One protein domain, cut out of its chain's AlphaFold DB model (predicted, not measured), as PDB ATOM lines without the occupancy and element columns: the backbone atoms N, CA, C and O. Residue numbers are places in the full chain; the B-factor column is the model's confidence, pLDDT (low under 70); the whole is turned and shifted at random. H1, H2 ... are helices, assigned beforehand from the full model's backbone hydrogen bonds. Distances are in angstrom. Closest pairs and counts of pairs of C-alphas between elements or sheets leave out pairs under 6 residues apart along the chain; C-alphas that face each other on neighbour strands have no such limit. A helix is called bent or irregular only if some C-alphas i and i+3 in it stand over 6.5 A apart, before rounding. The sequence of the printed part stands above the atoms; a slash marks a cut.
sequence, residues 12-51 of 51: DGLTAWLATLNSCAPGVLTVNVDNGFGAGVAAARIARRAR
ATOM      1  N   ASP A  12     -61.505 -37.346  23.148       82.75
ATOM      2  CA  ASP A  12     -61.494 -38.461  24.111       82.75
ATOM      3  C   ASP A  12     -60.087 -38.886  24.580       82.75
ATOM      4  O   ASP A  12     -59.781 -40.062  24.751       82.75
ATOM      5  N   GLY A  13     -59.193 -37.914  24.782       83.00
ATOM      6  CA  GLY A  13     -57.821 -38.122  25.248       83.00
ATOM      7  C   GLY A  13     -56.811 -38.448  24.145       83.00
ATOM      8  O   GLY A  13     -55.624 -38.608  24.442       83.00
ATOM      9  N   LEU A  14     -57.230 -38.490  22.872       88.00
ATOM     10  CA  LEU A  14     -56.348 -38.757  21.733       88.00
ATOM     11  C   LEU A  14     -55.260 -37.686  21.588       88.00
ATOM     12  O   LEU A  14     -54.107 -38.013  21.312       88.00
ATOM     13  N   THR A  15     -55.594 -36.413  21.816       87.38
ATOM     14  CA  THR A  15     -54.622 -35.310  21.727       87.38
ATOM     15  C   THR A  15     -53.520 -35.450  22.774       87.38
ATOM     16  O   THR A  15     -52.336 -35.349  22.451       87.38
ATOM     17  N   ALA A  16     -53.892 -35.767  24.016       87.56
ATOM     18  CA  ALA A  16     -52.952 -36.022  25.101       87.56
ATOM     19  C   ALA A  16     -52.103 -37.275  24.837       87.56
ATOM     20  O   ALA A  16     -50.892 -37.268  25.065       87.56
ATOM     21  N   TRP A  17     -52.707 -38.344  24.313       88.56
ATOM     22  CA  TRP A  17     -51.989 -39.574  23.990       88.56
ATOM     23  C   TRP A  17     -50.961 -39.350  22.874       88.56
ATOM     24  O   TRP A  17     -49.784 -39.663  23.066       88.56
ATOM     25  N   LEU A  18     -51.355 -38.701  21.773       88.12
ATOM     26  CA  LEU A  18     -50.454 -38.346  20.672       88.12
ATOM     27  C   LEU A  18     -49.331 -37.405  21.117       88.12
ATOM     28  O   LEU A  18     -48.191 -37.607  20.705       88.12
ATOM     29  N   ALA A  19     -49.612 -36.425  21.982       89.12
ATOM     30  CA  ALA A  19     -48.582 -35.547  22.535       89.12
ATOM     31  C   ALA A  19     -47.545 -36.336  23.351       89.12
ATOM     32  O   ALA A  19     -46.343 -36.153  23.173       89.12
ATOM     33  N   THR A  20     -47.997 -37.258  24.209       89.69
ATOM     34  CA  THR A  20     -47.079 -38.079  25.018       89.69
ATOM     35  C   THR A  20     -46.287 -39.090  24.192       89.69
ATOM     36  O   THR A  20     -45.115 -39.306  24.487       89.69
ATOM     37  N   LEU A  21     -46.875 -39.671  23.141       88.44
ATOM     38  CA  LEU A  21     -46.163 -40.566  22.223       88.44
ATOM     39  C   LEU A  21     -45.125 -39.839  21.368       88.44
ATOM     40  O   LEU A  21     -44.034 -40.359  21.162       88.44
ATOM     41  N   ASN A  22     -45.452 -38.641  20.883       91.50
ATOM     42  CA  ASN A  22     -44.550 -37.853  20.041       91.50
ATOM     43  C   ASN A  22     -43.530 -37.032  20.845       91.50
ATOM     44  O   ASN A  22     -42.722 -36.325  20.254       91.50
ATOM     45  N   SER A  23     -43.540 -37.103  22.179       89.94
ATOM     46  CA  SER A  23     -42.708 -36.235  23.018       89.94
ATOM     47  C   SER A  23     -41.202 -36.450  22.829       89.94
ATOM     48  O   SER A  23     -40.448 -35.567  23.229       89.94
ATOM     49  N   CYS A  24     -40.752 -37.591  22.284       88.38
ATOM     50  CA  CYS A  24     -39.341 -37.992  22.106       88.38
ATOM     51  C   CYS A  24     -38.423 -37.783  23.330       88.38
ATOM     52  O   CYS A  24     -37.206 -37.930  23.232       88.38
ATOM     53  N   ALA A  25     -38.983 -37.451  24.493       89.75
ATOM     54  CA  ALA A  25     -38.232 -37.112  25.678       89.75
ATOM     55  C   ALA A  25     -37.803 -38.414  26.370       89.75
ATOM     56  O   ALA A  25     -38.642 -39.288  26.623       89.75
ATOM     57  N   PRO A  26     -36.505 -38.579  26.670       87.88
ATOM     58  CA  PRO A  26     -36.012 -39.789  27.305       87.88
ATOM     59  C   PRO A  26     -36.648 -39.963  28.689       87.88
ATOM     60  O   PRO A  26     -36.799 -39.007  29.447       87.88
ATOM     61  N   GLY A  27     -37.025 -41.199  29.021       87.31
ATOM     62  CA  GLY A  27     -37.652 -41.530  30.306       87.31
ATOM     63  C   GLY A  27     -39.164 -41.279  30.375       87.31
ATOM     64  O   GLY A  27     -39.769 -41.563  31.408       87.31
ATOM     65  N   VAL A  28     -39.796 -40.807  29.295       90.62
ATOM     66  CA  VAL A  28     -41.259 -40.723  29.216       90.62
ATOM     67  C   VAL A  28     -41.848 -42.097  28.898       90.62
ATOM     68  O   VAL A  28     -41.537 -42.712  27.882       90.62
ATOM     69  N   LEU A  29     -42.733 -42.569  29.775       91.12
ATOM     70  CA  LEU A  29     -43.569 -43.749  29.570       91.12
ATOM     71  C   LEU A  29     -45.022 -43.297  29.417       91.12
ATOM     72  O   LEU A  29     -45.554 -42.594  30.278       91.12
ATOM     73  N   THR A  30     -45.669 -43.725  28.337       91.50
ATOM     74  CA  THR A  30     -47.095 -43.490  28.101       91.50
ATOM     75  C   THR A  30     -47.894 -44.786  28.216       91.50
ATOM     76  O   THR A  30     -47.370 -45.885  28.041       91.50
ATOM     77  N   VAL A  31     -49.173 -44.650  28.552       92.44
ATOM     78  CA  VAL A  31     -50.145 -45.740  28.693       92.44
ATOM     79  C   VAL A  31     -51.424 -45.349  27.954       92.44
ATOM     80  O   VAL A  31     -51.580 -44.195  27.555       92.44
ATOM     81  N   ASN A  32     -52.345 -46.299  27.782       92.81
ATOM     82  CA  ASN A  32     -53.662 -46.027  27.199       92.81
ATOM     83  C   ASN A  32     -54.387 -44.891  27.944       92.81
ATOM     84  O   ASN A  32     -54.169 -44.699  29.144       92.81
ATOM     85  N   VAL A  33     -55.267 -44.178  27.236       91.25
ATOM     86  CA  VAL A  33     -56.109 -43.124  27.824       91.25
ATOM     87  C   VAL A  33     -56.850 -43.664  29.050       91.25
ATOM     88  O   VAL A  33     -57.337 -44.793  29.040       91.25
ATOM     89  N   ASP A  34     -56.855 -42.873  30.123       91.31
ATOM     90  CA  ASP A  34     -57.454 -43.173  31.429       91.31
ATOM     91  C   ASP A  34     -56.915 -44.424  32.142       91.31
ATOM     92  O   ASP A  34     -57.410 -44.801  33.206       91.31
ATOM     93  N   ASN A  35     -55.841 -45.050  31.649       92.06
ATOM     94  CA  ASN A  35     -55.235 -46.205  32.308       92.06
ATOM     95  C   ASN A  35     -54.318 -45.792  33.477       92.06
ATOM     96  O   ASN A  35     -53.108 -46.036  33.484       92.06
ATOM     97  N   GLY A  36     -54.917 -45.179  34.501       90.69
ATOM     98  CA  GLY A  36     -54.243 -44.790  35.742       90.69
ATOM     99  C   GLY A  36     -53.714 -45.980  36.554       90.69
ATOM    100  O   GLY A  36     -52.733 -45.855  37.287       90.69
ATOM    101  N   PHE A  37     -54.298 -47.166  36.382       95.31
ATOM    102  CA  PHE A  37     -53.809 -48.380  37.029       95.31
ATOM    103  C   PHE A  37     -52.475 -48.850  36.431       95.31
ATOM    104  O   PHE A  37     -51.481 -48.977  37.146       95.31
ATOM    105  N   GLY A  38     -52.418 -49.065  35.113       93.12
ATOM    106  CA  GLY A  38     -51.203 -49.504  34.418       93.12
ATOM    107  C   GLY A  38     -50.053 -48.516  34.599       93.12
ATOM    108  O   GLY A  38     -48.910 -48.918  34.821       93.12
ATOM    109  N   ALA A  39     -50.391 -47.228  34.618       93.06
ATOM    110  CA  ALA A  39     -49.511 -46.143  35.008       93.06
ATOM    111  C   ALA A  39     -48.871 -46.325  36.390       93.06
ATOM    112  O   ALA A  39     -47.648 -46.284  36.523       93.06
ATOM    113  N   GLY A  40     -49.699 -46.545  37.417       93.62
ATOM    114  CA  GLY A  40     -49.242 -46.728  38.792       93.62
ATOM    115  C   GLY A  40     -48.387 -47.982  38.957       93.62
ATOM    116  O   GLY A  40     -47.342 -47.941  39.603       93.62
ATOM    117  N   VAL A  41     -48.766 -49.090  38.313       96.12
ATOM    118  CA  VAL A  41     -47.965 -50.321  38.361       96.12
ATOM    119  C   VAL A  41     -46.612 -50.125  37.667       96.12
ATOM    120  O   VAL A  41     -45.591 -50.578  38.194       96.12
ATOM    121  N   ALA A  42     -46.571 -49.448  36.515       94.38
ATOM    122  CA  ALA A  42     -45.323 -49.121  35.827       94.38
ATOM    123  C   ALA A  42     -44.423 -48.229  36.697       94.38
ATOM    124  O   ALA A  42     -43.256 -48.566  36.903       94.38
ATOM    125  N   ALA A  43     -44.980 -47.172  37.295       94.19
ATOM    126  CA  ALA A  43     -44.261 -46.296  38.218       94.19
ATOM    127  C   ALA A  43     -43.695 -47.070  39.420       94.19
ATOM    128  O   ALA A  43     -42.516 -46.944  39.743       94.19
ATOM    129  N   ALA A  44     -44.492 -47.949  40.036       96.19
ATOM    130  CA  ALA A  44     -44.046 -48.764  41.162       96.19
ATOM    131  C   ALA A  44     -42.937 -49.757  40.767       96.19
ATOM    132  O   ALA A  44     -42.025 -50.011  41.553       96.19
ATOM    133  N   ARG A  45     -42.985 -50.325  39.554       95.25
ATOM    134  CA  ARG A  45     -41.909 -51.182  39.025       95.25
ATOM    135  C   ARG A  45     -40.614 -50.400  38.817       95.25
ATOM    136  O   ARG A  45     -39.563 -50.908  39.193       95.25
ATOM    137  N   ILE A  46     -40.696 -49.187  38.270       94.56
ATOM    138  CA  ILE A  46     -39.543 -48.292  38.090       94.56
ATOM    139  C   ILE A  46     -38.947 -47.925  39.453       94.56
ATOM    140  O   ILE A  46     -37.757 -48.125  39.669       94.56
ATOM    141  N   ALA A  47     -39.780 -47.490  40.404       95.19
ATOM    142  CA  ALA A  47     -39.344 -47.122  41.750       95.19
ATOM    143  C   ALA A  47     -38.643 -48.279  42.482       95.19
ATOM    144  O   ALA A  47     -37.639 -48.067  43.154       95.19
ATOM    145  N   ARG A  48     -39.124 -49.520  42.315       94.88
ATOM    146  CA  ARG A  48     -38.465 -50.713  42.876       94.88
ATOM    147  C   ARG A  48     -37.155 -51.088  42.181       94.88
ATOM    148  O   ARG A  48     -36.341 -51.754  42.800       94.88
ATOM    149  N   ARG A  49     -36.972 -50.718  40.909       90.62
ATOM    150  CA  ARG A  49     -35.743 -50.974  40.134       90.62
ATOM    151  C   ARG A  49     -34.656 -49.929  40.412       90.62
ATOM    152  O   ARG A  49     -33.488 -50.219  40.205       90.62
ATOM    153  N   ALA A  50     -35.053 -48.728  40.829       82.38
ATOM    154  CA  ALA A  50     -34.159 -47.616  41.155       82.38
ATOM    155  C   ALA A  50     -33.589 -47.675  42.588       82.38
ATOM    156  O   ALA A  50     -32.857 -46.771  42.985       82.38
ATOM    157  N   ARG A  51     -33.955 -48.702  43.361       58.03
ATOM    158  CA  ARG A  51     -33.419 -48.991  44.694       58.03
ATOM    159  C   ARG A  51     -32.292 -50.012  44.597       58.03
ATOM    160  O   ARG A  51     -31.411 -49.955  45.480       58.03
TER     161      ARG A  51
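What this domain is: This is residues 12 to 51 of the 51 residues of an uncharacterized protein of Phytohabitans suffuscus (UniProt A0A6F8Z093). This is a flat, loose zigzag of two helices that do not meet, with one long unnamed stretch between them: H1 runs out along x, residues 27 to 33 fold back through the space between the helices, and H2 runs out along x again. The loop of residues 22 to 27 sticks out at one turn, and residues 44 to 51, of which 44 to 49 belong to H2, stick out at the far end. The printed part has 40 residues with two named helices, H1 then H2, and no named strand; its class is all helix. It is loose, with a radius of gyration of the C-alphas of 11.4 A, and spans 35 by 22 by 7 A.

Where its parts are: Find C-alpha 12 at (-61.494, -38.461, 24.111); there H1 begins, residues 12 to 21, 15.6 A from first to last C-alpha. It is irregular: C-alphas 12 and 15 are 7.9 A apart. From C-alpha 36 at (-54.243, -44.790, 35.742), H2 takes residues 36 to 49 over 20.0 A to C-alpha 49 at (-35.743, -50.974, 40.134).

How they stand to each other: Compare H1 with H2 and you will find them apart, with no C-alpha of the one within 8 A of the other. Look at the backbone of H2, where every O i to N i+4 pair is within hydrogen-bond range; in H1 it is 5 of 6.

The domain as a whole: The two farthest C-alphas, those of Asp 12 and Arg 51, are 36.4 A apart. The link from H1 to H2, residues 22 to 35, is long. The printed part has no cut. Its mean pLDDT is 90.0, and residue 51, the chain's last, is under 70.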